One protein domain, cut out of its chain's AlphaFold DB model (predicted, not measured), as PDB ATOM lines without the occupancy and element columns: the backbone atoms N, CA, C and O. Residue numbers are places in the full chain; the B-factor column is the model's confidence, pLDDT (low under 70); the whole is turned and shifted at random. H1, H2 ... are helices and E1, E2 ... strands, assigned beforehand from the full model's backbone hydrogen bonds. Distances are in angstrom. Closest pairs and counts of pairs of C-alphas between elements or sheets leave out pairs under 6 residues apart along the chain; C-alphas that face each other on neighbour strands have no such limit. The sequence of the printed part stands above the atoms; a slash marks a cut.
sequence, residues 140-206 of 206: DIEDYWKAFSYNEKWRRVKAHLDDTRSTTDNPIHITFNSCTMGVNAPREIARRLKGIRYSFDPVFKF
ATOM      1  N   ASP A 140     -20.140  -0.390  30.706       93.81
ATOM      2  CA  ASP A 140     -18.831  -0.540  31.334       93.81
ATOM      3  C   ASP A 140     -18.989  -1.179  32.724       93.81
ATOM      4  O   ASP A 140     -19.601  -0.610  33.632       93.81
ATOM      5  N   ILE A 141     -18.488  -2.404  32.886       94.69
ATOM      6  CA  ILE A 141     -18.787  -3.258  34.038       94.69
ATOM      7  C   ILE A 141     -17.504  -3.825  34.651       94.69
ATOM      8  O   ILE A 141     -16.751  -4.548  33.999       94.69
ATOM      9  N   GLU A 142     -17.338  -3.626  35.959       94.75
ATOM     10  CA  GLU A 142     -16.380  -4.370  36.783       94.75
ATOM     11  C   GLU A 142     -17.143  -5.415  37.601       94.75
ATOM     12  O   GLU A 142     -17.857  -5.085  38.548       94.75
ATOM     13  N   ASP A 143     -16.995  -6.689  37.233       93.69
ATOM     14  CA  ASP A 143     -17.625  -7.825  37.919       93.69
ATOM     15  C   ASP A 143     -16.608  -8.945  38.193       93.69
ATOM     16  O   ASP A 143     -16.861 -10.131  37.964       93.69
ATOM     17  N   TYR A 144     -15.408  -8.596  38.674       92.44
ATOM     18  CA  TYR A 144     -14.454  -9.600  39.145       92.44
ATOM     19  C   TYR A 144     -14.952 -10.209  40.458       92.44
ATOM     20  O   TYR A 144     -14.619  -9.766  41.562       92.44
ATOM     21  N   TRP A 145     -15.818 -11.207  40.328       88.31
ATOM     22  CA  TRP A 145     -16.523 -11.819  41.444       88.31
ATOM     23  C   TRP A 145     -15.739 -12.967  42.093       88.31
ATOM     24  O   TRP A 145     -16.041 -13.325  43.225       88.31
ATOM     25  N   LYS A 146     -14.711 -13.531  41.444       89.12
ATOM     26  CA  LYS A 146     -13.816 -14.554  42.026       89.12
ATOM     27  C   LYS A 146     -12.502 -13.928  42.491       89.12
ATOM     28  O   LYS A 146     -11.495 -14.038  41.802       89.12
ATOM     29  N   ALA A 147     -12.513 -13.261  43.641       86.69
ATOM     30  CA  ALA A 147     -11.328 -12.568  44.140       86.69
ATOM     31  C   ALA A 147     -10.370 -13.512  44.885       86.69
ATOM     32  O   ALA A 147     -10.825 -14.342  45.673       86.69
ATOM     33  N   PHE A 148      -9.053 -13.339  44.702       85.62
ATOM     34  CA  PHE A 148      -8.048 -14.041  45.514       85.62
ATOM     35  C   PHE A 148      -7.841 -13.393  46.885       85.62
ATOM     36  O   PHE A 148      -7.543 -14.079  47.860       85.62
ATOM     37  N   SER A 149      -7.983 -12.067  46.973       88.06
ATOM     38  CA  SER A 149      -7.863 -11.321  48.227       88.06
ATOM     39  C   SER A 149      -8.820 -10.129  48.275       88.06
ATOM     40  O   SER A 149      -9.242  -9.600  47.244       88.06
ATOM     41  N   TYR A 150      -9.111  -9.648  49.487       86.88
ATOM     42  CA  TYR A 150      -9.887  -8.420  49.669       86.88
ATOM     43  C   TYR A 150      -9.214  -7.200  49.021       86.88
ATOM     44  O   TYR A 150      -9.895  -6.381  48.408       86.88
ATOM     45  N   ASN A 151      -7.882  -7.098  49.124       88.62
ATOM     46  CA  ASN A 151      -7.109  -5.993  48.552       88.62
ATOM     47  C   ASN A 151      -7.155  -6.002  47.024       88.62
ATOM     48  O   ASN A 151      -7.287  -4.951  46.407       88.62
ATOM     49  N   GLU A 152      -7.083  -7.184  46.408       90.38
ATOM     50  CA  GLU A 152      -7.221  -7.305  44.959       90.38
ATOM     51  C   GLU A 152      -8.603  -6.834  44.499       90.38
ATOM     52  O   GLU A 152      -8.694  -6.026  43.572       90.38
ATOM     53  N   LYS A 153      -9.670  -7.286  45.178       92.38
ATOM     54  CA  LYS A 153     -11.027  -6.848  44.847       92.38
ATOM     55  C   LYS A 153     -11.169  -5.337  44.996       92.38
ATOM     56  O   LYS A 153     -11.657  -4.684  44.080       92.38
ATOM     57  N   TRP A 154     -10.710  -4.776  46.114       90.94
ATOM     58  CA  TRP A 154     -10.798  -3.337  46.353       90.94
ATOM     59  C   TRP A 154      -9.999  -2.522  45.333       90.94
ATOM     60  O   TRP A 154     -10.491  -1.510  44.848       90.94
ATOM     61  N   ARG A 155      -8.806  -2.982  44.936       91.56
ATOM     62  CA  ARG A 155      -8.004  -2.323  43.899       91.56
ATOM     63  C   ARG A 155      -8.736  -2.270  42.557       91.56
ATOM     64  O   ARG A 155      -8.682  -1.239  41.901       91.56
ATOM     65  N   ARG A 156      -9.415  -3.350  42.154       93.31
ATOM     66  CA  ARG A 156     -10.211  -3.386  40.912       93.31
ATOM     67  C   ARG A 156     -11.409  -2.445  40.974       93.31
ATOM     68  O   ARG A 156     -11.600  -1.659  40.057       93.31
ATOM     69  N   VAL A 157     -12.146  -2.475  42.085       92.56
ATOM     70  CA  VAL A 157     -13.257  -1.546  42.345       92.56
ATOM     71  C   VAL A 157     -12.779  -0.100  42.252       92.56
ATOM     72  O   VAL A 157     -13.381   0.700  41.547       92.56
ATOM     73  N   LYS A 158     -11.686   0.235  42.946       91.50
ATOM     74  CA  LYS A 158     -11.146   1.593  42.954       91.50
ATOM     75  C   LYS A 158     -10.697   2.025  41.559       91.50
ATOM     76  O   LYS A 158     -11.052   3.117  41.148       91.50
ATOM     77  N   ALA A 159      -9.979   1.162  40.837       92.50
ATOM     78  CA  ALA A 159      -9.546   1.453  39.474       92.50
ATOM     79  C   ALA A 159     -10.739   1.772  38.561       92.50
ATOM     80  O   ALA A 159     -10.737   2.813  37.922       92.50
ATOM     81  N   HIS A 160     -11.800   0.955  38.593       93.12
ATOM     82  CA  HIS A 160     -13.002   1.218  37.793       93.12
ATOM     83  C   HIS A 160     -13.659   2.552  38.157       93.12
ATOM     84  O   HIS A 160     -13.997   3.326  37.270       93.12
ATOM     85  N   LEU A 161     -13.781   2.859  39.454       91.25
ATOM     86  CA  LEU A 161     -14.319   4.142  39.920       91.25
ATOM     87  C   LEU A 161     -13.449   5.339  39.505       91.25
ATOM     88  O   LEU A 161     -13.995   6.388  39.166       91.25
ATOM     89  N   ASP A 162     -12.125   5.204  39.537       90.44
ATOM     90  CA  ASP A 162     -11.197   6.254  39.112       90.44
ATOM     91  C   ASP A 162     -11.295   6.475  37.588       90.44
ATOM     92  O   ASP A 162     -11.393   7.624  37.146       90.44
ATOM     93  N   ASP A 163     -11.402   5.401  36.800       87.88
ATOM     94  CA  ASP A 163     -11.560   5.450  35.340       87.88
ATOM     95  C   ASP A 163     -12.868   6.151  34.923       87.88
ATOM     96  O   ASP A 163     -12.869   6.945  33.975       87.88
ATOM     97  N   THR A 164     -13.966   5.960  35.673       84.19
ATOM     98  CA  THR A 164     -15.258   6.632  35.391       84.19
ATOM     99  C   THR A 164     -15.174   8.159  35.413       84.19
ATOM    100  O   THR A 164     -15.977   8.836  34.780       84.19
ATOM    101  N   ARG A 165     -14.193   8.739  36.120       80.06
ATOM    102  CA  ARG A 165     -14.012  10.200  36.181       80.06
ATOM    103  C   ARG A 165     -13.404  10.777  34.905       80.06
ATOM    104  O   ARG A 165     -13.439  11.989  34.716       80.06
ATOM    105  N   SER A 166     -12.798   9.923  34.085       74.19
ATOM    106  CA  SER A 166     -12.007  10.309  32.915       74.19
ATOM    107  C   SER A 166     -12.676   9.977  31.580       74.19
ATOM    108  O   SER A 166     -12.207  10.429  30.539       74.19
ATOM    109  N   THR A 167     -13.766   9.207  31.601       70.25
ATOM    110  CA  THR A 167     -14.446   8.703  30.404       70.25
ATOM    111  C   THR A 167     -15.740   9.473  30.130       70.25
ATOM    112  O   THR A 167     -16.494   9.802  31.043       70.25
ATOM    113  N   THR A 168     -15.996   9.789  28.857       66.38
ATOM    114  CA  THR A 168     -17.198  10.523  28.407       66.38
ATOM    115  C   THR A 168     -18.119   9.702  27.507       66.38
ATOM    116  O   THR A 168     -19.249  10.111  27.256       66.38
ATOM    117  N   ASP A 169     -17.647   8.551  27.023       70.69
ATOM    118  CA  ASP A 169     -18.270   7.849  25.895       70.69
ATOM    119  C   ASP A 169     -19.303   6.798  26.328       70.69
ATOM    120  O   ASP A 169     -20.168   6.422  25.535       70.69
ATOM    121  N   ASN A 170     -19.257   6.345  27.588       70.69
ATOM    122  CA  ASN A 170     -20.254   5.440  28.160       70.69
ATOM    123  C   ASN A 170     -20.891   6.067  29.409       70.69
ATOM    124  O   ASN A 170     -20.213   6.231  30.416       70.69
ATOM    125  N   PRO A 171     -22.187   6.416  29.391       79.69
ATOM    126  CA  PRO A 171     -22.803   7.118  30.513       79.69
ATOM    127  C   PRO A 171     -23.182   6.199  31.687       79.69
ATOM    128  O   PRO A 171     -23.615   6.704  32.725       79.69
ATOM    129  N   ILE A 172     -23.076   4.868  31.555       90.31
ATOM    130  CA  ILE A 172     -23.433   3.930  32.629       90.31
ATOM    131  C   ILE A 172     -22.259   2.998  32.936       90.31
ATOM    132  O   ILE A 172     -21.948   2.087  32.169       90.31
ATOM    133  N   HIS A 173     -21.697   3.177  34.132       93.75
ATOM    134  CA  HIS A 173     -20.708   2.280  34.723       93.75
ATOM    135  C   HIS A 173     -21.338   1.482  35.870       93.75
ATOM    136  O   HIS A 173     -22.035   2.045  36.722       93.75
ATOM    137  N   ILE A 174     -21.089   0.174  35.919       95.06
ATOM    138  CA  ILE A 174     -21.575  -0.710  36.986       95.06
ATOM    139  C   ILE A 174     -20.388  -1.396  37.659       95.06
ATOM    140  O   ILE A 174     -19.763  -2.297  37.104       95.06
ATOM    141  N   THR A 175     -20.113  -1.001  38.899       94.88
ATOM    142  CA  THR A 175     -19.025  -1.563  39.706       94.88
ATOM    143  C   THR A 175     -19.586  -2.507  40.770       94.88
ATOM    144  O   THR A 175     -20.239  -2.075  41.726       94.88
ATOM    145  N   PHE A 176     -19.324  -3.809  40.651       93.62
ATOM    146  CA  PHE A 176     -19.740  -4.783  41.658       93.62
ATOM    147  C   PHE A 176     -18.724  -4.862  42.790       93.62
ATOM    148  O   PHE A 176     -17.629  -5.386  42.637       93.62
ATOM    149  N   ASN A 177     -19.133  -4.471  43.996       90.88
ATOM    150  CA  ASN A 177     -18.328  -4.682  45.207       90.88
ATOM    151  C   ASN A 177     -18.440  -6.109  45.770       90.88
ATOM    152  O   ASN A 177     -17.753  -6.454  46.732       90.88
ATOM    153  N   SER A 178     -19.328  -6.933  45.214       89.31
ATOM    154  CA  SER A 178     -19.514  -8.324  45.615       89.31
ATOM    155  C   SER A 178     -18.399  -9.217  45.083       89.31
ATOM    156  O   SER A 178     -17.943  -9.057  43.953       89.31
ATOM    157  N   CYS A 179     -18.002 -10.206  45.879       88.31
ATOM    158  CA  CYS A 179     -17.184 -11.316  45.416       88.31
ATOM    159  C   CYS A 179     -17.404 -12.560  46.287       88.31
ATOM    160  O   CYS A 179     -17.909 -12.486  47.408       88.31
ATOM    161  N   THR A 180     -17.006 -13.703  45.748       85.25
ATOM    162  CA  THR A 180     -16.733 -14.947  46.462       85.25
ATOM    163  C   THR A 180     -15.228 -15.076  46.655       85.25
ATOM    164  O   THR A 180     -14.464 -14.758  45.741       85.25
ATOM    165  N   MET A 181     -14.803 -15.562  47.819       82.19
ATOM    166  CA  MET A 181     -13.392 -15.763  48.128       82.19
ATOM    167  C   MET A 181     -13.214 -16.948  49.073       82.19
ATOM    168  O   MET A 181     -13.520 -16.863  50.268       82.19
ATOM    169  N   GLY A 182     -12.712 -18.051  48.513       77.94
ATOM    170  CA  GLY A 182     -12.547 -19.316  49.220       77.94
ATOM    171  C   GLY A 182     -13.855 -19.784  49.858       77.94
ATOM    172  O   GLY A 182     -14.901 -19.801  49.216       77.94
ATOM    173  N   VAL A 183     -13.776 -20.122  51.143       69.81
ATOM    174  CA  VAL A 183     -14.888 -20.602  51.974       69.81
ATOM    175  C   VAL A 183     -15.421 -19.511  52.909       69.81
ATOM    176  O   VAL A 183     -15.759 -19.812  54.043       69.81
ATOM    177  N   ASN A 184     -15.455 -18.233  52.505       74.50
ATOM    178  CA  ASN A 184     -16.072 -17.162  53.314       74.50
ATOM    179  C   ASN A 184     -17.419 -16.732  52.742       74.50
ATOM    180  O   ASN A 184     -17.501 -16.392  51.555       74.50
ATOM    181  N   ALA A 185     -18.475 -16.744  53.558       77.25
ATOM    182  CA  ALA A 185     -19.813 -16.431  53.062       77.25
ATOM    183  C   ALA A 185     -19.843 -14.996  52.494       77.25
ATOM    184  O   ALA A 185     -19.177 -14.110  53.051       77.25
ATOM    185  N   PRO A 186     -20.638 -14.703  51.443       81.69
ATOM    186  CA  PRO A 186     -20.689 -13.366  50.839       81.69
ATOM    187  C   PRO A 186     -20.913 -12.235  51.856       81.69
ATOM    188  O   PRO A 186     -20.321 -11.158  51.756       81.69
ATOM    189  N   ARG A 187     -21.703 -12.495  52.906       81.94
ATOM    190  CA  ARG A 187     -21.934 -11.560  54.018       81.94
ATOM    191  C   ARG A 187     -20.657 -11.194  54.781       81.94
ATOM    192  O   ARG A 187     -20.473 -10.032  55.150       81.94
ATOM    193  N   GLU A 188     -19.789 -12.161  55.051       79.44
ATOM    194  CA  GLU A 188     -18.537 -11.937  55.781       79.44
ATOM    195  C   GLU A 188     -17.546 -11.146  54.936       79.44
ATOM    196  O   GLU A 188     -16.895 -10.221  55.435       79.44
ATOM    197  N   ILE A 189     -17.497 -11.464  53.643       81.25
ATOM    198  CA  ILE A 189     -16.696 -10.739  52.662       81.25
ATOM    199  C   ILE A 189     -17.137  -9.276  52.598       81.25
ATOM    200  O   ILE A 189     -16.304  -8.381  52.744       81.25
ATOM    201  N   ALA A 190     -18.442  -9.022  52.482       82.81
ATOM    202  CA  ALA A 190     -18.993  -7.669  52.445       82.81
ATOM    203  C   ALA A 190     -18.640  -6.857  53.704       82.81
ATOM    204  O   ALA A 190     -18.306  -5.677  53.603       82.81
ATOM    205  N   ARG A 191     -18.667  -7.475  54.895       81.88
ATOM    206  CA  ARG A 191     -18.280  -6.803  56.149       81.88
ATOM    207  C   ARG A 191     -16.809  -6.379  56.138       81.88
ATOM    208  O   ARG A 191     -16.498  -5.268  56.560       81.88
ATOM    209  N   ARG A 192     -15.913  -7.242  55.650       81.12
ATOM    210  CA  ARG A 192     -14.467  -6.967  55.601       81.12
ATOM    211  C   ARG A 192     -14.099  -5.952  54.519       81.12
ATOM    212  O   ARG A 192     -13.336  -5.037  54.808       81.12
ATOM    213  N   LEU A 193     -14.696  -6.044  53.328       77.38
ATOM    214  CA  LEU A 193     -14.501  -5.051  52.261       77.38
ATOM    215  C   LEU A 193     -14.963  -3.653  52.683       77.38
ATOM    216  O   LEU A 193     -14.276  -2.678  52.393       77.38
ATOM    217  N   LYS A 194     -16.073  -3.543  53.429       76.25
ATOM    218  CA  LYS A 194     -16.494  -2.264  54.025       76.25
ATOM    219  C   LYS A 194     -15.431  -1.698  54.970       76.25
ATOM    220  O   LYS A 194     -15.128  -0.517  54.883       76.25
ATOM    221  N   GLY A 195     -14.844  -2.533  55.831       71.44
ATOM    222  CA  GLY A 195     -13.756  -2.114  56.723       71.44
ATOM    223  C   GLY A 195     -12.528  -1.595  55.968       71.44
ATOM    224  O   GLY A 195     -12.023  -0.526  56.288       71.44
ATOM    225  N   ILE A 196     -12.104  -2.314  54.925       72.00
ATOM    226  CA  ILE A 196     -10.972  -1.936  54.060       72.00
ATOM    227  C   ILE A 196     -11.244  -0.609  53.349       72.00
ATOM    228  O   ILE A 196     -10.407   0.288  53.363       72.00
ATOM    229  N   ARG A 197     -12.442  -0.430  52.787       68.56
ATOM    230  CA  ARG A 197     -12.845   0.847  52.187       68.56
ATOM    231  C   ARG A 197     -12.640   2.019  53.154       68.56
ATOM    232  O   ARG A 197     -12.030   3.007  52.767       68.56
ATOM    233  N   TYR A 198     -13.071   1.881  54.410       65.50
ATOM    234  CA  TYR A 198     -12.903   2.937  55.415       65.50
ATOM    235  C   TYR A 198     -11.446   3.208  55.807       65.50
ATOM    236  O   TYR A 198     -11.138   4.335  56.183       65.50
ATOM    237  N   SER A 199     -10.553   2.214  55.730       63.88
ATOM    238  CA  SER A 199      -9.129   2.417  56.031       63.88
ATOM    239  C   SER A 199      -8.351   3.051  54.877       63.88
ATOM    240  O   SER A 199      -7.349   3.711  55.126       63.88
ATOM    241  N   PHE A 200      -8.782   2.838  53.630       59.03
ATOM    242  CA  PHE A 200      -8.100   3.360  52.440       59.03
ATOM    243  C   PHE A 200      -8.643   4.708  51.959       59.03
ATOM    244  O   PHE A 200      -7.895   5.453  51.330       59.03
ATOM    245  N   ASP A 201      -9.912   5.022  52.226       57.59
ATOM    246  CA  ASP A 201     -10.519   6.287  51.812       57.59
ATOM    247  C   ASP A 201     -11.637   6.724  52.787       57.59
ATOM    248  O   ASP A 201     -12.789   6.281  52.673       57.59
ATOM    249  N   PRO A 202     -11.326   7.587  53.774       54.53
ATOM    250  CA  PRO A 202     -12.300   8.032  54.768       54.53
ATOM    251  C   PRO A 202     -13.395   8.949  54.197       54.53
ATOM    252  O   PRO A 202     -14.367   9.218  54.908       54.53
ATOM    253  N   VAL A 203     -13.269   9.412  52.946       50.53
ATOM    254  CA  VAL A 203     -14.224  10.326  52.289       50.53
ATOM    255  C   VAL A 203     -15.492   9.589  51.848       50.53
ATOM    256  O   VAL A 203     -16.576  10.163  51.789       50.53
ATOM    257  N   PHE A 204     -15.404   8.280  51.621       45.12
ATOM    258  CA  PHE A 204     -16.520   7.447  51.187       45.12
ATOM    259  C   PHE A 204     -17.319   6.862  52.368       45.12
ATOM    260  O   PHE A 204     -17.444   5.640  52.500       45.12
ATOM    261  N   LYS A 205     -17.887   7.727  53.215       39.41
ATOM    262  CA  LYS A 205     -18.897   7.362  54.225       39.41
ATOM    263  C   LYS A 205     -20.300   7.598  53.650       39.41
ATOM    264  O   LYS A 205     -20.689   8.744  53.472       39.41
ATOM    265  N   PHE A 206     -21.024   6.520  53.345       42.41
ATOM    266  CA  PHE A 206     -22.478   6.543  53.131       42.41
ATOM    267  C   PHE A 206     -23.160   5.912  54.340       42.41
ATOM    268  O   PHE A 206     -22.628   4.877  54.817       42.41
TER     269      PHE A 206
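This is residues 140 to 206 of the 206 residues of the protein "Plc" of Mytilus coruscus (UniProt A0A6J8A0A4). A tiny sheet of two parallel strands, E1 and E2, has H1 packed over it, and H2 crosses steeply at H1's first residues. The 67 printed residues hold E1, H1, E2 and H2 in that order, sheet order E1, E2; the class is mostly helix. The whole is compact, with a radius of gyration of the C-alphas of 12.5 A, and elongated, spanning 39 by 25 by 17 A.

E1, residues 140 to 142, begins at C-alpha 140 (-18.831, -0.540, 31.334); E2 is residues 173 to 175. H1, residues 150 to 163, is 20.0 A long. H2, residues 186 to 200, is 21.0 A long and ends at C-alpha 200 (-8.100, 3.360, 52.440).

E1 and E2 are parallel at 6 degrees, with N 174 and O 140 2.8 A apart, within hydrogen-bond range. E1, H1 and E2 form a strand-helix-strand unit, two parallel neighbour strands with a helix between, with a right-handed crossover. The closest C-alphas of H1 and E2, Val 157 and Thr 175, are 6.3 A apart. H1 touches H2 with residues 150 to 154 alone, closest at the C-alphas of Tyr 150 and Leu 193, 6.3 A. Their steep tilt is 62 degrees, the same way. E1 and H2 are apart. Every O i to N i+4 pair in H1 and H2 is within hydrogen-bond range.

The C-alphas farthest apart, Thr 168 and Val 183, are 39.1 A apart. The printed part has no cut, and its three links are short. Residues 168, 183 and 197 to 206 have pLDDT under 70.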